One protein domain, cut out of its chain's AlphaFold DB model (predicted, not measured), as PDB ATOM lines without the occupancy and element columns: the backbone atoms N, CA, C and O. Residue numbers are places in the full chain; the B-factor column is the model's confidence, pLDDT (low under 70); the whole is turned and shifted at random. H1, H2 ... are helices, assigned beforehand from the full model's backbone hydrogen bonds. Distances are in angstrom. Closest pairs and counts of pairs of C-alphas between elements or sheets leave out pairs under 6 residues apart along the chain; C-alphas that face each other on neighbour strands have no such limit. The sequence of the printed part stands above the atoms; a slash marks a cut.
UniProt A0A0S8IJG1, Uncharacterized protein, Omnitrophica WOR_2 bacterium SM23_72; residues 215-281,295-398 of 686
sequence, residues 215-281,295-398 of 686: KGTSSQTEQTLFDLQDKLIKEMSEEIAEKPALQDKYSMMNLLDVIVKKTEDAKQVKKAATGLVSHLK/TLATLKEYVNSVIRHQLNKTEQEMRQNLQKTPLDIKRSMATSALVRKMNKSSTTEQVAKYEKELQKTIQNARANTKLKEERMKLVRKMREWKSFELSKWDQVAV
ATOM      1  N   LYS A 215     231.887 213.730  85.417       40.78
ATOM      2  CA  LYS A 215     230.607 214.394  85.742       40.78
ATOM      3  C   LYS A 215     230.191 214.248  87.206       40.78
ATOM      4  O   LYS A 215     229.596 215.167  87.752       40.78
ATOM      5  N   GLY A 216     230.521 213.133  87.846       45.00
ATOM      6  CA  GLY A 216     230.276 212.875  89.264       45.00
ATOM      7  C   GLY A 216     231.224 213.661  90.164       45.00
ATOM      8  O   GLY A 216     230.763 214.307  91.097       45.00
ATOM      9  N   THR A 217     232.521 213.702  89.841       50.19
ATOM     10  CA  THR A 217     233.478 214.601  90.505       50.19
ATOM     11  C   THR A 217     233.244 216.050  90.122       50.19
ATOM     12  O   THR A 217     233.382 216.884  90.996       50.19
ATOM     13  N   SER A 218     232.830 216.397  88.895       55.53
ATOM     14  CA  SER A 218     232.412 217.778  88.573       55.53
ATOM     15  C   SER A 218     231.226 218.211  89.427       55.53
ATOM     16  O   SER A 218     231.309 219.242  90.077       55.53
ATOM     17  N   SER A 219     230.168 217.400  89.503       64.38
ATOM     18  CA  SER A 219     228.991 217.722  90.311       64.38
ATOM     19  C   SER A 219     229.308 217.755  91.807       64.38
ATOM     20  O   SER A 219     228.834 218.648  92.496       64.38
ATOM     21  N   GLN A 220     230.148 216.846  92.314       71.00
ATOM     22  CA  GLN A 220     230.576 216.874  93.716       71.00
ATOM     23  C   GLN A 220     231.555 218.007  94.015       71.00
ATOM     24  O   GLN A 220     231.459 218.612  95.074       71.00
ATOM     25  N   THR A 221     232.489 218.322  93.115       78.62
ATOM     26  CA  THR A 221     233.395 219.472  93.281       78.62
ATOM     27  C   THR A 221     232.631 220.783  93.199       78.62
ATOM     28  O   THR A 221     232.951 221.693  93.943       78.62
ATOM     29  N   GLU A 222     231.590 220.874  92.371       83.88
ATOM     30  CA  GLU A 222     230.682 222.022  92.359       83.88
ATOM     31  C   GLU A 222     229.863 222.109  93.645       83.88
ATOM     32  O   GLU A 222     229.822 223.174  94.248       83.88
ATOM     33  N   GLN A 223     229.268 221.009  94.109       85.62
ATOM     34  CA  GLN A 223     228.486 221.009  95.345       85.62
ATOM     35  C   GLN A 223     229.349 221.362  96.561       85.62
ATOM     36  O   GLN A 223     229.039 222.307  97.273       85.62
ATOM     37  N   THR A 224     230.495 220.695  96.727       87.19
ATOM     38  CA  THR A 224     231.462 221.015  97.794       87.19
ATOM     39  C   THR A 224     231.991 222.446  97.684       87.19
ATOM     40  O   THR A 224     232.224 223.086  98.703       87.19
ATOM     41  N   LEU A 225     232.162 222.981  96.470       92.56
ATOM     42  CA  LEU A 225     232.519 224.383  96.261       92.56
ATOM     43  C   LEU A 225     231.422 225.330  96.763       92.56
ATOM     44  O   LEU A 225     231.766 226.314  97.410       92.56
ATOM     45  N   PHE A 226     230.145 225.052  96.487       93.56
ATOM     46  CA  PHE A 226     229.025 225.866  96.973       93.56
ATOM     47  C   PHE A 226     228.843 225.751  98.491       93.56
ATOM     48  O   PHE A 226     228.707 226.772  99.156       93.56
ATOM     49  N   ASP A 227     228.962 224.548  99.056       93.56
ATOM     50  CA  ASP A 227     228.892 224.343 100.508       93.56
ATOM     51  C   ASP A 227     230.013 225.119 101.231       93.56
ATOM     52  O   ASP A 227     229.783 225.789 102.241       93.56
ATOM     53  N   LEU A 228     231.239 225.086 100.685       94.50
ATOM     54  CA  LEU A 228     232.370 225.870 101.195       94.50
ATOM     55  C   LEU A 228     232.193 227.374 100.970       94.50
ATOM     56  O   LEU A 228     232.650 228.159 101.798       94.50
ATOM     57  N   GLN A 229     231.548 227.780  99.875       95.69
ATOM     58  CA  GLN A 229     231.235 229.178  99.591       95.69
ATOM     59  C   GLN A 229     230.284 229.742 100.649       95.69
ATOM     60  O   GLN A 229     230.578 230.785 101.227       95.69
ATOM     61  N   ASP A 230     229.183 229.047 100.929       95.56
ATOM     62  CA  ASP A 230     228.183 229.480 101.908       95.56
ATOM     63  C   ASP A 230     228.781 229.522 103.316       95.56
ATOM     64  O   ASP A 230     228.602 230.498 104.053       95.56
ATOM     65  N   LYS A 231     229.578 228.502 103.662       96.12
ATOM     66  CA  LYS A 231     230.322 228.465 104.923       96.12
ATOM     67  C   LYS A 231     231.300 229.637 105.040       96.12
ATOM     68  O   LYS A 231     231.323 230.304 106.073       96.12
ATOM     69  N   LEU A 232     232.070 229.927 103.987       95.81
ATOM     70  CA  LEU A 232     233.019 231.040 103.973       95.81
ATOM     71  C   LEU A 232     232.314 232.393 104.085       95.81
ATOM     72  O   LEU A 232     232.759 233.236 104.855       95.81
ATOM     73  N   ILE A 233     231.233 232.615 103.330       96.25
ATOM     74  CA  ILE A 233     230.464 233.867 103.374       96.25
ATOM     75  C   ILE A 233     229.942 234.103 104.788       96.25
ATOM     76  O   ILE A 233     230.083 235.210 105.305       96.25
ATOM     77  N   LYS A 234     229.403 233.061 105.429       96.06
ATOM     78  CA  LYS A 234     228.926 233.135 106.808       96.06
ATOM     79  C   LYS A 234     230.052 233.522 107.772       96.06
ATOM     80  O   LYS A 234     229.953 234.569 108.408       96.06
ATOM     81  N   GLU A 235     231.138 232.749 107.821       94.81
ATOM     82  CA  GLU A 235     232.265 232.997 108.740       94.81
ATOM     83  C   GLU A 235     232.930 234.365 108.492       94.81
ATOM     84  O   GLU A 235     233.277 235.080 109.431       94.81
ATOM     85  N   MET A 236     233.067 234.780 107.230       94.50
ATOM     86  CA  MET A 236     233.623 236.091 106.883       94.50
ATOM     87  C   MET A 236     232.677 237.241 107.230       94.50
ATOM     88  O   MET A 236     233.151 238.306 107.607       94.50
ATOM     89  N   SER A 237     231.359 237.064 107.097       94.56
ATOM     90  CA  SER A 237     230.387 238.108 107.446       94.56
ATOM     91  C   SER A 237     230.390 238.423 108.944       94.56
ATOM     92  O   SER A 237     230.333 239.596 109.315       94.56
ATOM     93  N   GLU A 238     230.551 237.397 109.786       93.94
ATOM     94  CA  GLU A 238     230.711 237.529 111.237       93.94
ATOM     95  C   GLU A 238     232.011 238.291 111.563       93.94
ATOM     96  O   GLU A 238     231.979 239.316 112.243       93.94
ATOM     97  N   GLU A 239     233.135 237.893 110.961       92.06
ATOM     98  CA  GLU A 239     234.439 238.559 111.133       92.06
ATOM     99  C   GLU A 239     234.455 240.018 110.639       92.06
ATOM    100  O   GLU A 239     235.074 240.895 111.244       92.06
ATOM    101  N   ILE A 240     233.759 240.316 109.538       93.19
ATOM    102  CA  ILE A 240     233.627 241.681 109.007       93.19
ATOM    103  C   ILE A 240     232.778 242.547 109.947       93.19
ATOM    104  O   ILE A 240     233.075 243.733 110.123       93.19
ATOM    105  N   ALA A 241     231.735 241.986 110.567       93.19
ATOM    106  CA  ALA A 241     230.884 242.719 111.496       93.19
ATOM    107  C   ALA A 241     231.667 243.209 112.728       93.19
ATOM    108  O   ALA A 241     231.447 244.344 113.166       93.19
ATOM    109  N   GLU A 242     232.625 242.409 113.209       91.38
ATOM    110  CA  GLU A 242     233.459 242.698 114.384       91.38
ATOM    111  C   GLU A 242     234.552 243.759 114.153       91.38
ATOM    112  O   GLU A 242     235.059 244.341 115.116       91.38
ATOM    113  N   LYS A 243     234.930 244.065 112.903       89.00
ATOM    114  CA  LYS A 243     235.976 245.072 112.636       89.00
ATOM    115  C   LYS A 243     235.516 246.486 113.046       89.00
ATOM    116  O   LYS A 243     234.405 246.885 112.707       89.00
ATOM    117  N   PRO A 244     236.352 247.300 113.717       88.75
ATOM    118  CA  PRO A 244     235.944 248.637 114.162       88.75
ATOM    119  C   PRO A 244     235.962 249.678 113.031       88.75
ATOM    120  O   PRO A 244     235.111 250.564 112.989       88.75
ATOM    121  N   ALA A 245     236.910 249.578 112.093       93.62
ATOM    122  CA  ALA A 245     237.071 250.551 111.018       93.62
ATOM    123  C   ALA A 245     236.163 250.228 109.823       93.62
ATOM    124  O   ALA A 245     236.247 249.154 109.226       93.62
ATOM    125  N   LEU A 246     235.331 251.193 109.421       94.19
ATOM    126  CA  LEU A 246     234.422 251.060 108.278       94.19
ATOM    127  C   LEU A 246     235.169 250.756 106.964       94.19
ATOM    128  O   LEU A 246     234.699 249.967 106.147       94.19
ATOM    129  N   GLN A 247     236.354 251.342 106.779       94.56
ATOM    130  CA  GLN A 247     237.190 251.119 105.597       94.56
ATOM    131  C   GLN A 247     237.666 249.662 105.480       94.56
ATOM    132  O   GLN A 247     237.659 249.106 104.381       94.56
ATOM    133  N   ASP A 248     238.001 249.020 106.601       92.56
ATOM    134  CA  ASP A 248     238.395 247.608 106.615       92.56
ATOM    135  C   ASP A 248     237.218 246.699 106.263       92.56
ATOM    136  O   ASP A 248     237.392 245.748 105.500       92.56
ATOM    137  N   LYS A 249     236.004 247.030 106.734       94.75
ATOM    138  CA  LYS A 249     234.784 246.294 106.367       94.75
ATOM    139  C   LYS A 249     234.557 246.306 104.860       94.75
ATOM    140  O   LYS A 249     234.370 245.252 104.257       94.75
ATOM    141  N   TYR A 250     234.620 247.489 104.245       96.38
ATOM    142  CA  TYR A 250     234.454 247.628 102.797       96.38
ATOM    143  C   TYR A 250     235.562 246.921 102.012       96.38
ATOM    144  O   TYR A 250     235.270 246.260 101.016       96.38
ATOM    145  N   SER A 251     236.815 247.015 102.470       96.06
ATOM    146  CA  SER A 251     237.940 246.312 101.848       96.06
ATOM    147  C   SER A 251     237.732 244.797 101.873       96.06
ATOM    148  O   SER A 251     237.748 244.155 100.823       96.06
ATOM    149  N   MET A 252     237.450 244.221 103.046       96.44
ATOM    150  CA  MET A 252     237.222 242.781 103.192       96.44
ATOM    151  C   MET A 252     236.016 242.304 102.378       96.44
ATOM    152  O   MET A 252     236.103 241.262 101.733       96.44
ATOM    153  N   MET A 253     234.924 243.071 102.343       96.31
ATOM    154  CA  MET A 253     233.731 242.708 101.573       96.31
ATOM    155  C   MET A 253     233.977 242.742 100.060       96.31
ATOM    156  O   MET A 253     233.534 241.844  99.353       96.31
ATOM    157  N   ASN A 254     234.746 243.716  99.560       96.38
ATOM    158  CA  ASN A 254     235.138 243.770  98.150       96.38
ATOM    159  C   ASN A 254     236.066 242.601  97.774       96.38
ATOM    160  O   ASN A 254     235.876 241.951  96.750       96.38
ATOM    161  N   LEU A 255     237.052 242.281  98.620       96.25
ATOM    162  CA  LEU A 255     237.925 241.128  98.381       96.25
ATOM    163  C   LEU A 255     237.137 239.811  98.433       96.25
ATOM    164  O   LEU A 255     237.386 238.932  97.611       96.25
ATOM    165  N   LEU A 256     236.170 239.682  99.344       96.38
ATOM    166  CA  LEU A 256     235.276 238.527  99.405       96.38
ATOM    167  C   LEU A 256     234.412 238.416  98.142       96.38
ATOM    168  O   LEU A 256     234.361 237.329  97.568       96.38
ATOM    169  N   ASP A 257     233.814 239.519  97.663       96.56
ATOM    170  CA  ASP A 257     233.054 239.541  96.400       96.56
ATOM    171  C   ASP A 257     233.921 239.036  95.245       96.56
ATOM    172  O   ASP A 257     233.495 238.163  94.500       96.56
ATOM    173  N   VAL A 258     235.176 239.486  95.138       95.12
ATOM    174  CA  VAL A 258     236.088 239.029  94.077       95.12
ATOM    175  C   VAL A 258     236.332 237.516  94.126       95.12
ATOM    176  O   VAL A 258     236.333 236.877  93.079       95.12
ATOM    177  N   ILE A 259     236.523 236.899  95.298       93.44
ATOM    178  CA  ILE A 259     236.743 235.438  95.362       93.44
ATOM    179  C   ILE A 259     235.445 234.677  95.059       93.44
ATOM    180  O   ILE A 259     235.464 233.684  94.330       93.44
ATOM    181  N   VAL A 260     234.317 235.154  95.591       93.00
ATOM    182  CA  VAL A 260     233.002 234.512  95.449       93.00
ATOM    183  C   VAL A 260     232.469 234.615  94.017       93.00
ATOM    184  O   VAL A 260     231.855 233.680  93.494       93.00
ATOM    185  N   LYS A 261     232.730 235.732  93.338       89.31
ATOM    186  CA  LYS A 261     232.233 236.044  91.997       89.31
ATOM    187  C   LYS A 261     233.045 235.325  90.927       89.31
ATOM    188  O   LYS A 261     233.704 235.974  90.123       89.31
ATOM    189  N   LYS A 262     233.001 233.983  90.950       75.81
ATOM    190  CA  LYS A 262     233.506 232.986  89.973       75.81
ATOM    191  C   LYS A 262     234.503 233.527  88.942       75.81
ATOM    192  O   LYS A 262     234.320 233.346  87.736       75.81
ATOM    193  N   THR A 263     235.550 234.213  89.392       80.12
ATOM    194  CA  THR A 263     236.364 235.001  88.471       80.12
ATOM    195  C   THR A 263     237.258 234.045  87.702       80.12
ATOM    196  O   THR A 263     237.891 233.166  88.284       80.12
ATOM    197  N   GLU A 264     237.308 234.183  86.377       88.75
ATOM    198  CA  GLU A 264     238.153 233.307  85.556       88.75
ATOM    199  C   GLU A 264     239.650 233.650  85.659       88.75
ATOM    200  O   GLU A 264     240.490 232.866  85.210       88.75
ATOM    201  N   ASP A 265     239.972 234.807  86.245       94.31
ATOM    202  CA  ASP A 265     241.320 235.353  86.377       94.31
ATOM    203  C   ASP A 265     241.983 234.913  87.692       94.31
ATOM    204  O   ASP A 265     241.682 235.417  88.779       94.31
ATOM    205  N   ALA A 266     242.951 234.003  87.576       94.25
ATOM    206  CA  ALA A 266     243.720 233.489  88.704       94.25
ATOM    207  C   ALA A 266     244.468 234.594  89.475       94.25
ATOM    208  O   ALA A 266     244.675 234.467  90.683       94.25
ATOM    209  N   LYS A 267     244.877 235.692  88.816       94.06
ATOM    210  CA  LYS A 267     245.614 236.787  89.471       94.06
ATOM    211  C   LYS A 267     244.714 237.579  90.411       94.06
ATOM    212  O   LYS A 267     245.163 237.955  91.493       94.06
ATOM    213  N   GLN A 268     243.458 237.802  90.020       94.75
ATOM    214  CA  GLN A 268     242.470 238.491  90.853       94.75
ATOM    215  C   GLN A 268     242.121 237.661  92.081       94.75
ATOM    216  O   GLN A 268     242.212 238.172  93.195       94.75
ATOM    217  N   VAL A 269     241.842 236.365  91.895       94.69
ATOM    218  CA  VAL A 269     241.557 235.448  93.008       94.69
ATOM    219  C   VAL A 269     242.753 235.351  93.954       94.69
ATOM    220  O   VAL A 269     242.581 235.444  95.166       94.69
ATOM    221  N   LYS A 270     243.981 235.262  93.423       94.56
ATOM    222  CA  LYS A 270     245.201 235.282  94.238       94.56
ATOM    223  C   LYS A 270     245.328 236.572  95.048       94.56
ATOM    224  O   LYS A 270     245.537 236.493  96.253       94.56
ATOM    225  N   LYS A 271     245.193 237.742  94.410       94.25
ATOM    226  CA  LYS A 271     245.288 239.051  95.077       94.25
ATOM    227  C   LYS A 271     244.227 239.191  96.171       94.25
ATOM    228  O   LYS A 271     244.555 239.613  97.279       94.25
ATOM    229  N   ALA A 272     242.991 238.796  95.874       95.12
ATOM    230  CA  ALA A 272     241.877 238.837  96.810       95.12
ATOM    231  C   ALA A 272     242.096 237.905  98.007       95.12
ATOM    232  O   ALA A 272     242.002 238.352  99.149       95.12
ATOM    233  N   ALA A 273     242.507 236.657  97.762       94.06
ATOM    234  CA  ALA A 273     242.840 235.700  98.815       94.06
ATOM    235  C   ALA A 273     243.977 236.215  99.709       94.06
ATOM    236  O   ALA A 273     243.839 236.230 100.928       94.06
ATOM    237  N   THR A 274     245.075 236.716  99.129       92.81
ATOM    238  CA  THR A 274     246.186 237.281  99.917       92.81
ATOM    239  C   THR A 274     245.774 238.520 100.713       92.81
ATOM    240  O   THR A 274     246.214 238.684 101.849       92.81
ATOM    241  N   GLY A 275     244.904 239.365 100.149       93.38
ATOM    242  CA  GLY A 275     244.371 240.542 100.830       93.38
ATOM    243  C   GLY A 275     243.490 240.161 102.021       93.38
ATOM    244  O   GLY A 275     243.688 240.688 103.113       93.38
ATOM    245  N   LEU A 276     242.587 239.188 101.859       93.62
ATOM    246  CA  LEU A 276     241.765 238.685 102.965       93.62
ATOM    247  C   LEU A 276     242.624 238.092 104.076       93.62
ATOM    248  O   LEU A 276     242.428 238.428 105.240       93.62
ATOM    249  N   VAL A 277     243.625 237.280 103.725       92.25
ATOM    250  CA  VAL A 277     244.566 236.734 104.711       92.25
ATOM    251  C   VAL A 277     245.287 237.857 105.463       92.25
ATOM    252  O   VAL A 277     245.444 237.763 106.676       92.25
ATOM    253  N   SER A 278     245.679 238.943 104.787       90.81
ATOM    254  CA  SER A 278     246.321 240.086 105.451       90.81
ATOM    255  C   SER A 278     245.392 240.800 106.445       90.81
ATOM    256  O   SER A 278     245.807 241.063 107.572       90.81
ATOM    257  N   HIS A 279     244.116 241.010 106.097       91.31
ATOM    258  CA  HIS A 279     243.123 241.621 106.991       91.31
ATOM    259  C   HIS A 279     242.728 240.720 108.171       91.31
ATOM    260  O   HIS A 279     242.443 241.218 109.264       91.31
ATOM    261  N   LEU A 280     242.723 239.399 107.965       89.00
ATOM    262  CA  LEU A 280     242.495 238.413 109.024       89.00
ATOM    263  C   LEU A 280     243.695 238.306 109.979       89.00
ATOM    264  O   LEU A 280     243.509 237.995 111.150       89.00
ATOM    265  N   LYS A 281     244.918 238.580 109.498       86.12
ATOM    266  CA  LYS A 281     246.152 238.558 110.303       86.12
ATOM    267  C   LYS A 281     246.443 239.865 111.043       86.12
ATOM    268  O   LYS A 281     247.087 239.828 112.087       86.12
ATOM    269  N   THR A 295     237.951 230.389 110.141       90.19
ATOM    270  CA  THR A 295     237.782 231.200 108.928       90.19
ATOM    271  C   THR A 295     238.969 231.130 107.966       90.19
ATOM    272  O   THR A 295     238.781 231.076 106.751       90.19
ATOM    273  N   LEU A 296     240.210 231.093 108.470       90.94
ATOM    274  CA  LEU A 296     241.400 230.990 107.617       90.94
ATOM    275  C   LEU A 296     241.508 229.594 106.984       90.94
ATOM    276  O   LEU A 296     241.892 229.471 105.818       90.94
ATOM    277  N   ALA A 297     241.148 228.551 107.737       90.62
ATOM    278  CA  ALA A 297     241.096 227.183 107.234       90.62
ATOM    279  C   ALA A 297     239.990 227.024 106.179       90.62
ATOM    280  O   ALA A 297     240.262 226.496 105.100       90.62
ATOM    281  N   THR A 298     238.794 227.566 106.430       93.38
ATOM    282  CA  THR A 298     237.679 227.578 105.472       93.38
ATOM    283  C   THR A 298     238.034 228.362 104.207       93.38
ATOM    284  O   THR A 298     237.829 227.858 103.102       93.38
ATOM    285  N   LEU A 299     238.650 229.549 104.327       94.19
ATOM    286  CA  LEU A 299     239.137 230.325 103.177       94.19
ATOM    287  C   LEU A 299     240.127 229.507 102.342       94.19
ATOM    288  O   LEU A 299     240.091 229.543 101.112       94.19
ATOM    289  N   LYS A 300     240.988 228.729 103.003       92.81
ATOM    290  CA  LYS A 300     241.948 227.848 102.339       92.81
ATOM    291  C   LYS A 300     241.346 226.674 101.629       92.81
ATOM    292  O   LYS A 300     241.720 226.400 100.485       92.81
ATOM    293  N   GLU A 301     240.413 226.005 102.266       93.00
ATOM    294  CA  GLU A 301     239.692 224.928 101.624       93.00
ATOM    295  C   GLU A 301     238.903 225.442 100.412       93.00
ATOM    296  O   GLU A 301     239.000 224.865  99.326       93.00
ATOM    297  N   TYR A 302     238.240 226.595 100.551       94.25
ATOM    298  CA  TYR A 302     237.488 227.232  99.474       94.25
ATOM    299  C   TYR A 302     238.372 227.633  98.290       94.25
ATOM    300  O   TYR A 302     238.114 227.209  97.165       94.25
ATOM    301  N   VAL A 303     239.456 228.386  98.516       94.19
ATOM    302  CA  VAL A 303     240.370 228.814  97.440       94.19
ATOM    303  C   VAL A 303     240.979 227.605  96.725       94.19
ATOM    304  O   VAL A 303     241.047 227.587  95.496       94.19
ATOM    305  N   ASN A 304     241.359 226.554  97.459       93.19
ATOM    306  CA  ASN A 304     241.845 225.316  96.851       93.19
ATOM    307  C   ASN A 304     240.762 224.618  96.013       93.19
ATOM    308  O   ASN A 304     241.066 224.099  94.936       93.19
ATOM    309  N   SER A 305     239.506 224.631  96.463       92.31
ATOM    310  CA  SER A 305     238.372 224.117  95.689       92.31
ATOM    311  C   SER A 305     238.137 224.930  94.409       92.31
ATOM    312  O   SER A 305     238.013 224.346  93.331       92.31
ATOM    313  N   VAL A 306     238.205 226.269  94.477       93.75
ATOM    314  CA  VAL A 306     238.118 227.168  93.308       93.75
ATOM    315  C   VAL A 306     239.210 226.842  92.286       93.75
ATOM    316  O   VAL A 306     238.915 226.679  91.101       93.75
ATOM    317  N   ILE A 307     240.464 226.694  92.731       93.69
ATOM    318  CA  ILE A 307     241.597 226.355  91.855       93.69
ATOM    319  C   ILE A 307     241.362 225.010  91.156       93.69
ATOM    320  O   ILE A 307     241.493 224.920  89.932       93.69
ATOM    321  N   ARG A 308     240.967 223.969  91.905       92.62
ATOM    322  CA  ARG A 308     240.669 222.638  91.345       92.62
ATOM    323  C   ARG A 308     239.525 222.692  90.339       92.62
ATOM    324  O   ARG A 308     239.639 222.118  89.255       92.62
ATOM    325  N   HIS A 309     238.447 223.402  90.668       93.12
ATOM    326  CA  HIS A 309     237.302 223.573  89.781       93.12
ATOM    327  C   HIS A 309     237.713 224.249  88.463       93.12
ATOM    328  O   HIS A 309     237.386 223.751  87.386       93.12
ATOM    329  N   GLN A 310     238.505 225.324  88.517       94.31
ATOM    330  CA  GLN A 310     238.956 226.051  87.324       94.31
ATOM    331  C   GLN A 310     239.958 225.258  86.473       94.31
ATOM    332  O   GLN A 310     239.889 225.305  85.239       94.31
ATOM    333  N   LEU A 311     240.853 224.480  87.094       94.75
ATOM    334  CA  LEU A 311     241.741 223.553  86.380       94.75
ATOM    335  C   LEU A 311     240.941 222.470  85.645       94.75
ATOM    336  O   LEU A 311     241.174 222.242  84.457       94.75
ATOM    337  N   ASN A 312     239.952 221.869  86.313       91.62
ATOM    338  CA  ASN A 312     239.070 220.865  85.713       91.62
ATOM    339  C   ASN A 312     238.227 221.452  84.572       91.62
ATOM    340  O   ASN A 312     238.146 220.846  83.501       91.62
ATOM    341  N   LYS A 313     237.654 222.649  84.759       93.69
ATOM    342  CA  LYS A 313     236.907 223.378  83.721       93.69
ATOM    343  C   LYS A 313     237.782 223.637  82.492       93.69
ATOM    344  O   LYS A 313     237.392 223.311  81.375       93.69
ATOM    345  N   THR A 314     239.003 224.136  82.696       95.50
ATOM    346  CA  THR A 314     239.958 224.417  81.609       95.50
ATOM    347  C   THR A 314     240.387 223.132  80.883       95.50
ATOM    348  O   THR A 314     240.494 223.114  79.655       95.50
ATOM    349  N   GLU A 315     240.592 222.029  81.610       94.44
ATOM    350  CA  GLU A 315     240.873 220.717  81.015       94.44
ATOM    351  C   GLU A 315     239.697 220.217  80.154       94.44
ATOM    352  O   GLU A 315     239.912 219.707  79.050       94.44
ATOM    353  N   GLN A 316     238.455 220.382  80.618       90.31
ATOM    354  CA  GLN A 316     237.257 220.013  79.859       90.31
ATOM    355  C   GLN A 316     237.082 220.872  78.599       90.31
ATOM    356  O   GLN A 316     236.868 220.317  77.519       90.31
ATOM    357  N   GLU A 317     237.241 222.193  78.703       94.50
ATOM    358  CA  GLU A 317     237.221 223.115  77.558       94.50
ATOM    359  C   GLU A 317     238.283 222.726  76.520       94.50
ATOM    360  O   GLU A 317     238.008 222.687  75.317       94.50
ATOM    361  N   MET A 318     239.481 222.342  76.973       95.44
ATOM    362  CA  MET A 318     240.545 221.861  76.093       95.44
ATOM    363  C   MET A 318     240.153 220.558  75.386       95.44
ATOM    364  O   MET A 318     240.352 220.434  74.178       95.44
ATOM    365  N   ARG A 319     239.542 219.596  76.089       89.81
ATOM    366  CA  ARG A 319     239.044 218.347  75.478       89.81
ATOM    367  C   ARG A 319     237.959 218.613  74.432       89.81
ATOM    368  O   ARG A 319     238.041 218.063  73.334       89.81
ATOM    369  N   GLN A 320     236.993 219.480  74.731       90.69
ATOM    370  CA  GLN A 320     235.952 219.885  73.778       90.69
ATOM    371  C   GLN A 320     236.563 220.568  72.549       90.69
ATOM    372  O   GLN A 320     236.175 220.295  71.414       90.69
ATOM    373  N   ASN A 321     237.575 221.416  72.748       93.88
ATOM    374  CA  ASN A 321     238.274 222.075  71.653       93.88
ATOM    375  C   ASN A 321     239.080 221.084  70.787       93.88
ATOM    376  O   ASN A 321     239.138 221.219  69.563       93.88
ATOM    377  N   LEU A 322     239.670 220.048  71.392       89.81
ATOM    378  CA  LEU A 322     240.361 218.968  70.680       89.81
ATOM    379  C   LEU A 322     239.412 218.106  69.831       89.81
ATOM    380  O   LEU A 322     239.786 217.698  68.731       89.81
ATOM    381  N   GLN A 323     238.176 217.884  70.290       86.19
ATOM    382  CA  GLN A 323     237.150 217.138  69.545       86.19
ATOM    383  C   GLN A 323     236.701 217.844  68.256       86.19
ATOM    384  O   GLN A 323     236.306 217.174  67.305       86.19
ATOM    385  N   LYS A 324     236.843 219.176  68.167       88.88
ATOM    386  CA  LYS A 324     236.547 219.947  66.944       88.88
ATOM    387  C   LYS A 324     237.475 219.611  65.760       88.88
ATOM    388  O   LYS A 324     237.196 220.024  64.640       88.88
ATOM    389  N   THR A 325     238.572 218.870  65.972       88.12
ATOM    390  CA  THR A 325     239.501 218.416  64.914       88.12
ATOM    391  C   THR A 325     239.610 216.886  64.884       88.12
ATOM    392  O   THR A 325     240.615 216.341  65.353       88.12
ATOM    393  N   PRO A 326     238.612 216.168  64.336       78.06
ATOM    394  CA  PRO A 326     238.541 214.706  64.427       78.06
ATOM    395  C   PRO A 326     239.652 213.981  63.652       78.06
ATOM    396  O   PRO A 326     240.006 212.860  64.001       78.06
ATOM    397  N   LEU A 327     240.242 214.616  62.634       79.69
ATOM    398  CA  LEU A 327     241.267 213.998  61.784       79.69
ATOM    399  C   LEU A 327     242.663 213.913  62.435       79.69
ATOM    400  O   LEU A 327     243.524 213.208  61.918       79.69
ATOM    401  N   ASP A 328     242.910 214.591  63.565       86.06
ATOM    402  CA  ASP A 328     244.235 214.646  64.217       86.06
ATOM    403  C   ASP A 328     244.263 213.867  65.552       86.06
ATOM    404  O   ASP A 328     244.713 214.358  66.592       86.06
ATOM    405  N   ILE A 329     243.745 212.630  65.538       78.75
ATOM    406  CA  ILE A 329     243.545 211.789  66.737       78.75
ATOM    407  C   ILE A 329     244.855 211.604  67.522       78.75
ATOM    408  O   ILE A 329     244.879 211.755  68.745       78.75
ATOM    409  N   LYS A 330     245.972 211.329  66.831       84.50
ATOM    410  CA  LYS A 330     247.282 211.102  67.468       84.50
ATOM    411  C   LYS A 330     247.752 212.328  68.256       84.50
ATOM    412  O   LYS A 330     248.197 212.185  69.396       84.50
ATOM    413  N   ARG A 331     247.640 213.533  67.684       87.88
ATOM    414  CA  ARG A 331     248.035 214.768  68.378       87.88
ATOM    415  C   ARG A 331     247.026 215.185  69.435       87.88
ATOM    416  O   ARG A 331     247.438 215.718  70.459       87.88
ATOM    417  N   SER A 332     245.740 214.906  69.233       85.19
ATOM    418  CA  SER A 332     244.708 215.109  70.251       85.19
ATOM    419  C   SER A 332     245.008 214.303  71.519       85.19
ATOM    420  O   SER A 332     245.044 214.862  72.616       85.19
ATOM    421  N   MET A 333     245.370 213.023  71.369       81.31
ATOM    422  CA  MET A 333     245.791 212.179  72.493       81.31
ATOM    423  C   MET A 333     247.074 212.695  73.159       81.31
ATOM    424  O   MET A 333     247.122 212.794  74.384       81.31
ATOM    425  N   ALA A 334     248.089 213.083  72.375       90.38
ATOM    426  CA  ALA A 334     249.325 213.654  72.917       90.38
ATOM    427  C   ALA A 334     249.072 214.963  73.689       90.38
ATOM    428  O   ALA A 334     249.576 215.136  74.796       90.38
ATOM    429  N   THR A 335     248.233 215.848  73.144       92.69
ATOM    430  CA  THR A 335     247.846 217.110  73.792       92.69
ATOM    431  C   THR A 335     247.090 216.838  75.089       92.69
ATOM    432  O   THR A 335     247.424 217.413  76.118       92.69
ATOM    433  N   SER A 336     246.125 215.910  75.086       91.06
ATOM    434  CA  SER A 336     245.394 215.524  76.300       91.06
ATOM    435  C   SER A 336     246.317 214.926  77.372       91.06
ATOM    436  O   SER A 336     246.187 215.263  78.548       91.06
ATOM    437  N   ALA A 337     247.291 214.097  76.987       91.12
ATOM    438  CA  ALA A 337     248.276 213.549  77.918       91.12
ATOM    439  C   ALA A 337     249.156 214.646  78.541       91.12
ATOM    440  O   ALA A 337     249.399 214.626  79.747       91.12
ATOM    441  N   LEU A 338     249.603 215.622  77.744       96.31
ATOM    442  CA  LEU A 338     250.387 216.759  78.231       96.31
ATOM    443  C   LEU A 338     249.578 217.676  79.160       96.31
ATOM    444  O   LEU A 338     250.094 218.083  80.196       96.31
ATOM    445  N   VAL A 339     248.302 217.930  78.851       95.62
ATOM    446  CA  VAL A 339     247.368 218.660  79.730       95.62
ATOM    447  C   VAL A 339     247.265 217.975  81.094       95.62
ATOM    448  O   VAL A 339     247.431 218.625  82.124       95.62
ATOM    449  N   ARG A 340     247.091 216.645  81.126       92.81
ATOM    450  CA  ARG A 340     247.058 215.882  82.388       92.81
ATOM    451  C   ARG A 340     248.386 215.953  83.144       92.81
ATOM    452  O   ARG A 340     248.378 216.095  84.363       92.81
ATOM    453  N   LYS A 341     249.526 215.862  82.450       95.75
ATOM    454  CA  LYS A 341     250.860 215.991  83.070       95.75
ATOM    455  C   LYS A 341     251.072 217.375  83.684       95.75
ATOM    456  O   LYS A 341     251.569 217.474  84.803       95.75
ATOM    457  N   MET A 342     250.638 218.427  82.994       96.88
ATOM    458  CA  MET A 342     250.661 219.796  83.502       96.88
ATOM    459  C   MET A 342     249.769 219.945  84.743       96.88
ATOM    460  O   MET A 342     250.216 220.473  85.758       96.88
ATOM    461  N   ASN A 343     248.553 219.388  84.709       93.44
ATOM    462  CA  ASN A 343     247.634 219.399  85.852       93.44
ATOM    463  C   ASN A 343     248.202 218.650  87.075       93.44
ATOM    464  O   ASN A 343     248.011 219.064  88.210       93.44
ATOM    465  N   LYS A 344     248.956 217.566  86.855       93.50
ATOM    466  CA  LYS A 344     249.601 216.770  87.915       93.50
ATOM    467  C   LYS A 344     250.979 217.281  88.349       93.50
ATOM    468  O   LYS A 344     251.599 216.677  89.217       93.50
ATOM    469  N   SER A 345     251.483 218.351  87.737       95.56
ATOM    470  CA  SER A 345     252.827 218.855  88.032       95.56
ATOM    471  C   SER A 345     252.925 219.362  89.468       95.56
ATOM    472  O   SER A 345     252.021 220.043  89.951       95.56
ATOM    473  N   SER A 346     254.034 219.052  90.134       92.81
ATOM    474  CA  SER A 346     254.305 219.475  91.513       92.81
ATOM    475  C   SER A 346     255.263 220.665  91.598       92.81
ATOM    476  O   SER A 346     255.414 221.251  92.667       92.81
ATOM    477  N   THR A 347     255.904 221.045  90.487       94.88
ATOM    478  CA  THR A 347     256.864 222.159  90.434       94.88
ATOM    479  C   THR A 347     256.557 223.127  89.294       94.88
ATOM    480  O   THR A 347     256.024 222.748  88.249       94.88
ATOM    481  N   THR A 348     256.900 224.402  89.484       94.88
ATOM    482  CA  THR A 348     256.713 225.461  88.476       94.88
ATOM    483  C   THR A 348     257.538 225.200  87.213       94.88
ATOM    484  O   THR A 348     257.090 225.501  86.108       94.88
ATOM    485  N   GLU A 349     258.703 224.569  87.355       96.12
ATOM    486  CA  GLU A 349     259.556 224.142  86.242       96.12
ATOM    487  C   GLU A 349     258.886 223.072  85.372       96.12
ATOM    488  O   GLU A 349     258.907 223.175  84.144       96.12
ATOM    489  N   GLN A 350     258.236 222.076  85.989       96.62
ATOM    490  CA  GLN A 350     257.464 221.065  85.258       96.62
ATOM    491  C   GLN A 350     256.305 221.710  84.493       96.62
ATOM    492  O   GLN A 350     256.104 221.406  83.316       96.62
ATOM    493  N   VAL A 351     255.590 222.650  85.121       96.94
ATOM    494  CA  VAL A 351     254.507 223.401  84.470       96.94
ATOM    495  C   VAL A 351     255.028 224.167  83.252       96.94
ATOM    496  O   VAL A 351     254.448 224.053  82.175       96.94
ATOM    497  N   ALA A 352     256.149 224.881  83.383       97.56
ATOM    498  CA  ALA A 352     256.761 225.622  82.279       97.56
ATOM    499  C   ALA A 352     257.267 224.699  81.153       97.56
ATOM    500  O   ALA A 352     257.167 225.039  79.971       97.56
ATOM    501  N   LYS A 353     257.792 223.514  81.494       98.06
ATOM    502  CA  LYS A 353     258.204 222.497  80.516       98.06
ATOM    503  C   LYS A 353     257.010 221.992  79.705       98.06
ATOM    504  O   LYS A 353     257.044 222.044  78.475       98.06
ATOM    505  N   TYR A 354     255.949 221.543  80.375       98.00
ATOM    506  CA  TYR A 354     254.764 221.013  79.696       98.00
ATOM    507  C   TYR A 354     253.992 222.088  78.932       98.00
ATOM    508  O   TYR A 354     253.449 221.797  77.869       98.00
ATOM    509  N   GLU A 355     254.000 223.338  79.402       98.12
ATOM    510  CA  GLU A 355     253.488 224.481  78.645       98.12
ATOM    511  C   GLU A 355     254.204 224.613  77.293       98.12
ATOM    512  O   GLU A 355     253.541 224.661  76.257       98.12
ATOM    513  N   LYS A 356     255.545 224.624  77.273       98.25
ATOM    514  CA  LYS A 356     256.324 224.720  76.025       98.25
ATOM    515  C   LYS A 356     256.032 223.552  75.076       98.25
ATOM    516  O   LYS A 356     255.863 223.760  73.874       98.25
ATOM    517  N   GLU A 357     255.929 222.329  75.603       98.06
ATOM    518  CA  GLU A 357     255.577 221.137  74.816       98.06
ATOM    519  C   GLU A 357     254.151 221.218  74.239       98.06
ATOM    520  O   GLU A 357     253.935 220.884  73.066       98.06
ATOM    521  N   LEU A 358     253.183 221.714  75.018       97.69
ATOM    522  CA  LEU A 358     251.809 221.956  74.567       97.69
ATOM    523  C   LEU A 358     251.759 223.010  73.465       97.69
ATOM    524  O   LEU A 358     251.148 222.770  72.424       97.69
ATOM    525  N   GLN A 359     252.437 224.144  73.653       98.06
ATOM    526  CA  GLN A 359     252.493 225.221  72.663       98.06
ATOM    527  C   GLN A 359     253.077 224.724  71.334       98.06
ATOM    528  O   GLN A 359     252.469 224.931  70.284       98.06
ATOM    529  N   LYS A 360     254.188 223.974  71.376       98.06
ATOM    530  CA  LYS A 360     254.791 223.353  70.184       98.06
ATOM    531  C   LYS A 360     253.828 222.377  69.497       98.06
ATOM    532  O   LYS A 360     253.701 222.379  68.273       98.06
ATOM    533  N   THR A 361     253.124 221.553  70.273       96.69
ATOM    534  CA  THR A 361     252.157 220.578  69.740       96.69
ATOM    535  C   THR A 361     250.965 221.270  69.070       96.69
ATOM    536  O   THR A 361     250.553 220.863  67.982       96.69
ATOM    537  N   ILE A 362     250.447 222.347  69.671       96.31
ATOM    538  CA  ILE A 362     249.331 223.144  69.136       96.31
ATOM    539  C   ILE A 362     249.745 223.899  67.867       96.31
ATOM    540  O   ILE A 362     248.997 223.900  66.888       96.31
ATOM    541  N   GLN A 363     250.941 224.493  67.840       96.62
ATOM    542  CA  GLN A 363     251.458 225.192  66.657       96.62
ATOM    543  C   GLN A 363     251.598 224.251  65.455       96.62
ATOM    544  O   GLN A 363     251.167 224.596  64.351       96.62
ATOM    545  N   ASN A 364     252.091 223.031  65.688       95.56
ATOM    546  CA  ASN A 364     252.263 222.000  64.661       95.56
ATOM    547  C   ASN A 364     250.949 221.327  64.216       95.56
ATOM    548  O   ASN A 364     250.945 220.573  63.235       95.56
ATOM    549  N   ALA A 365     249.835 221.557  64.921       92.62
ATOM    550  CA  ALA A 365     248.544 220.955  64.599       92.62
ATOM    551  C   ALA A 365     247.992 221.464  63.254       92.62
ATOM    552  O   ALA A 365     248.134 222.641  62.908       92.62
ATOM    553  N   ARG A 366     247.301 220.593  62.505       90.88
ATOM    554  CA  ARG A 366     246.569 220.969  61.278       90.88
ATOM    555  C   ARG A 366     245.191 221.541  61.646       90.88
ATOM    556  O   ARG A 366     244.162 220.969  61.315       90.88
ATOM    557  N   ALA A 367     245.185 222.627  62.410       90.00
ATOM    558  CA  ALA A 367     243.982 223.341  62.838       90.00
ATOM    559  C   ALA A 367     243.958 224.754  62.241       90.00
ATOM    560  O   ALA A 367     245.018 225.303  61.931       90.00
ATOM    561  N   ASN A 368     242.770 225.350  62.110       93.88
ATOM    562  CA  ASN A 368     242.656 226.753  61.710       93.88
ATOM    563  C   ASN A 368     243.281 227.682  62.779       93.88
ATOM    564  O   ASN A 368     243.426 227.305  63.946       93.88
ATOM    565  N   THR A 369     243.672 228.892  62.378       96.25
ATOM    566  CA  THR A 369     244.375 229.850  63.251       96.25
ATOM    567  C   THR A 369     243.563 230.192  64.501       96.25
ATOM    568  O   THR A 369     244.097 230.137  65.606       96.25
ATOM    569  N   LYS A 370     242.248 230.400  64.352       97.25
ATOM    570  CA  LYS A 370     241.329 230.694  65.463       97.25
ATOM    571  C   LYS A 370     241.331 229.600  66.539       97.25
ATOM    572  O   LYS A 370     241.437 229.887  67.725       97.25
ATOM    573  N   LEU A 371     241.267 228.330  66.142       95.31
ATOM    574  CA  LEU A 371     241.272 227.201  67.071       95.31
ATOM    575  C   LEU A 371     242.639 227.040  67.750       95.31
ATOM    576  O   LEU A 371     242.708 226.672  68.921       95.31
ATOM    577  N   LYS A 372     243.739 227.337  67.041       96.88
ATOM    578  CA  LYS A 372     245.075 227.383  67.654       96.88
ATOM    579  C   LYS A 372     245.148 228.467  68.728       96.88
ATOM    580  O   LYS A 372     245.626 228.181  69.821       96.88
ATOM    581  N   GLU A 373     244.643 229.664  68.453       97.75
ATOM    582  CA  GLU A 373     244.588 230.767  69.419       97.75
ATOM    583  C   GLU A 373     243.738 230.419  70.647       97.75
ATOM    584  O   GLU A 373     244.194 230.608  71.776       97.75
ATOM    585  N   GLU A 374     242.554 229.830  70.446       97.12
ATOM    586  CA  GLU A 374     241.699 229.342  71.536       97.12
ATOM    587  C   GLU A 374     242.446 228.333  72.423       97.12
ATOM    588  O   GLU A 374     242.479 228.478  73.645       97.12
ATOM    589  N   ARG A 375     243.122 227.344  71.822       97.25
ATOM    590  CA  ARG A 375     243.916 226.351  72.567       97.25
ATOM    591  C   ARG A 375     245.082 226.995  73.313       97.25
ATOM    592  O   ARG A 375     245.330 226.646  74.462       97.25
ATOM    593  N   MET A 376     245.775 227.955  72.702       98.12
ATOM    594  CA  MET A 376     246.868 228.688  73.352       98.12
ATOM    595  C   MET A 376     246.366 229.511  74.543       98.12
ATOM    596  O   MET A 376     247.031 229.550  75.580       98.12
ATOM    597  N   LYS A 377     245.177 230.122  74.437       97.75
ATOM    598  CA  LYS A 377     244.521 230.819  75.552       97.75
ATOM    599  C   LYS A 377     244.232 229.859  76.710       97.75
ATOM    600  O   LYS A 377     244.542 230.192  77.851       97.75
ATOM    601  N   LEU A 378     243.726 228.657  76.421       97.62
ATOM    602  CA  LEU A 378     243.477 227.625  77.437       97.62
ATOM    603  C   LEU A 378     244.769 227.137  78.109       97.62
ATOM    604  O   LEU A 378     244.795 226.990  79.326       97.62
ATOM    605  N   VAL A 379     245.863 226.957  77.356       98.06
ATOM    606  CA  VAL A 379     247.177 226.605  77.933       98.06
ATOM    607  C   VAL A 379     247.666 227.684  78.902       98.06
ATOM    608  O   VAL A 379     248.119 227.358  79.999       98.06
ATOM    609  N   ARG A 380     247.547 228.968  78.534       97.94
ATOM    610  CA  ARG A 380     247.921 230.088  79.419       97.94
ATOM    611  C   ARG A 380     247.058 230.117  80.680       97.94
ATOM    612  O   ARG A 380     247.611 230.177  81.773       97.94
ATOM    613  N   LYS A 381     245.734 229.983  80.538       97.25
ATOM    614  CA  LYS A 381     244.791 229.916  81.668       97.25
ATOM    615  C   LYS A 381     245.155 228.770  82.619       97.25
ATOM    616  O   LYS A 381     245.270 228.975  83.823       97.25
ATOM    617  N   MET A 382     245.440 227.583  82.081       97.00
ATOM    618  CA  MET A 382     245.853 226.423  82.876       97.00
ATOM    619  C   MET A 382     247.182 226.657  83.609       97.00
ATOM    620  O   MET A 382     247.310 226.299  84.778       97.00
ATOM    621  N   ARG A 383     248.159 227.296  82.953       97.44
ATOM    622  CA  ARG A 383     249.442 227.683  83.563       97.44
ATOM    623  C   ARG A 383     249.244 228.630  84.738       97.44
ATOM    624  O   ARG A 383     249.877 228.432  85.771       97.44
ATOM    625  N   GLU A 384     248.403 229.647  84.589       96.50
ATOM    626  CA  GLU A 384     248.148 230.642  85.634       96.50
ATOM    627  C   GLU A 384     247.513 230.000  86.871       96.50
ATOM    628  O   GLU A 384     248.041 230.159  87.973       96.50
ATOM    629  N   TRP A 385     246.467 229.188  86.686       96.31
ATOM    630  CA  TRP A 385     245.826 228.451  87.781       96.31
ATOM    631  C   TRP A 385     246.771 227.454  88.451       96.31
ATOM    632  O   TRP A 385     246.853 227.407  89.679       96.31
ATOM    633  N   LYS A 386     247.555 226.709  87.666       95.69
ATOM    634  CA  LYS A 386     248.511 225.745  88.219       95.69
ATOM    635  C   LYS A 386     249.664 226.431  88.949       95.69
ATOM    636  O   LYS A 386     250.105 225.969  89.996       95.69
ATOM    637  N   SER A 387     250.133 227.567  88.440       94.62
ATOM    638  CA  SER A 387     251.149 228.375  89.122       94.62
ATOM    639  C   SER A 387     250.609 228.961  90.423       94.62
ATOM    640  O   SER A 387     251.362 229.071  91.385       94.62
ATOM    641  N   PHE A 388     249.319 229.313  90.484       94.06
ATOM    642  CA  PHE A 388     248.679 229.751  91.721       94.06
ATOM    643  C   PHE A 388     248.637 228.620  92.758       94.06
ATOM    644  O   PHE A 388     249.134 228.829  93.868       94.06
ATOM    645  N   GLU A 389     248.183 227.423  92.369       93.12
ATOM    646  CA  GLU A 389     248.207 226.215  93.211       93.12
ATOM    647  C   GLU A 389     249.607 225.949  93.786       93.12
ATOM    648  O   GLU A 389     249.776 225.743  94.985       93.12
ATOM    649  N   LEU A 390     250.631 226.021  92.928       92.06
ATOM    650  CA  LEU A 390     252.018 225.743  93.295       92.06
ATOM    651  C   LEU A 390     252.715 226.886  94.023       92.06
ATOM    652  O   LEU A 390     253.735 226.646  94.667       92.06
ATOM    653  N   SER A 391     252.198 228.117  93.956       88.56
ATOM    654  CA  SER A 391     252.839 229.292  94.564       88.56
ATOM    655  C   SER A 391     252.844 229.277  96.095       88.56
ATOM    656  O   SER A 391     253.123 230.310  96.695       88.56
ATOM    657  N   LYS A 392     252.559 228.116  96.710       67.69
ATOM    658  CA  LYS A 392     252.517 227.880  98.152       67.69
ATOM    659  C   LYS A 392     251.878 229.068  98.840       67.69
ATOM    660  O   LYS A 392     252.465 229.671  99.730       67.69
ATOM    661  N   TRP A 393     250.672 229.428  98.418       68.81
ATOM    662  CA  TRP A 393     249.916 230.457  99.114       68.81
ATOM    663  C   TRP A 393     249.666 230.038 100.588       68.81
ATOM    664  O   TRP A 393     249.483 230.883 101.454       68.81
ATOM    665  N   ASP A 394     249.851 228.750 100.901       58.53
ATOM    666  CA  ASP A 394     250.095 228.199 102.239       58.53
ATOM    667  C   ASP A 394     251.159 228.942 103.065       58.53
ATOM    668  O   ASP A 394     250.964 229.134 104.259       58.53
ATOM    669  N   GLN A 395     252.256 229.415 102.465       62.94
ATOM    670  CA  GLN A 395     253.258 230.244 103.152       62.94
ATOM    671  C   GLN A 395     252.697 231.613 103.556       62.94
ATOM    672  O   GLN A 395     253.172 232.212 104.515       62.94
ATOM    673  N   VAL A 396     251.651 232.089 102.875       57.34
ATOM    674  CA  VAL A 396     250.900 233.286 103.272       57.34
ATOM    675  C   VAL A 396     249.921 232.962 104.409       57.34
ATOM    676  O   VAL A 396     249.577 233.867 105.161       57.34
ATOM    677  N   ALA A 397     249.517 231.699 104.605       49.59
ATOM    678  CA  ALA A 397     248.595 231.258 105.661       49.59
ATOM    679  C   ALA A 397     249.290 230.799 106.965       49.59
ATOM    680  O   ALA A 397     248.737 230.994 108.042       49.59
ATOM    681  N   VAL A 398     250.517 230.271 106.906       51.06
ATOM    682  CA  VAL A 398     251.314 229.850 108.083       51.06
ATOM    683  C   VAL A 398     251.822 231.083 108.873       51.06
ATOM    684  O   VAL A 398     251.948 232.166 108.283       51.06
TER     685      VAL A 398
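This is residues 215 to 281 and 295 to 398 of the 686 residues of an uncharacterized protein of Omnitrophica WOR_2 bacterium SM23_72 (UniProt A0A0S8IJG1). Look for a long bundle of helices built along one helix, H4: H1, H2 and H3 group round one part of its length, and H5, H6 and H7 round the other. The two groups share H4 and meet again where the beginning of H3 packs on the later part of H7. H1 to H7 form an up-and-down bundle, each helix running against the one before it in the chain. The printed part has 171 residues with eight named helices, H1 to H8 in order, and no named strand: all helix. It is only just compact, close to loose, with a radius of gyration of the C-alphas of 18.4 A, and only just elongated, spanning 62 by 31 by 26 A.

Start with H1, residues 215 to 242; its residues 229 to 241 alone touch H2, residues 246 to 260, in a hairpin at a shallow tilt of 2 degrees, with Ile 240 and Lys 249 the closest C-alphas at 5.4 A. H2 forms the next hairpin with H3, residues 266 to 281, at a steep tilt of 38 degrees; the closest C-alphas, of Leu 255 and Ala 272, are 4.8 A apart. Past the cut find H4, residues 295 to 323, which touches H1 at a shallow tilt of 33 degrees, only just short of steep, opposite ways; the closest C-alphas are those of Leu 228 and Tyr 302, 5.6 A. With residues 311 to 323 alone, H4 touches H5, residues 329 to 343, in a hairpin; the C-alphas of Leu 322 and Ser 332 come closest at 5.8 A. H5 makes a hairpin with H6, residues 348 to 363, closest at the C-alphas of Met 342 and Val 351, 5.4 A. H6 makes one with H7, residues 369 to 390, closest at the C-alphas of Ile 362 and Lys 372, 6.2 A. H7 touches H4, opposite ways at a shallow tilt of 23 degrees, closest at the C-alphas of Leu 311 and Met 382, 6.1 A. Residues 381 to 388 of H7 alone touch residues 266 to 270 of H3 alone, with the C-alphas of Ala 266 and Trp 385 closest at 5.5 A. H8, residues 394 to 397, only just touches H3, with 3 pairs of C-alphas within 8 A, closest at Val 277 and Ala 397, 6.9 A. H1 and H2 are each apart from H5, H6 and H7. In H1 to H7 every O i to N i+4 pair is within hydrogen-bond range; H8 is too short for one.

Find C-alpha 215 at (230.607, 214.394, 85.742); from there H1 runs 40.4 A to C-alpha 242. H4 runs 41.8 A from C-alpha 295 at (237.782, 231.200, 108.928), and H7 31.3 A to C-alpha 390 at (252.018, 225.743, 93.295).

The C-alphas farthest apart, of Pro 244 and Leu 327, are 63.0 A apart. Residues 282 to 294 are not printed, and C-alphas 281 and 295 are 11.2 A apart across this cut; the links printed whole are tight. Residues 215 to 219 and 392 to 398 have pLDDT under 70.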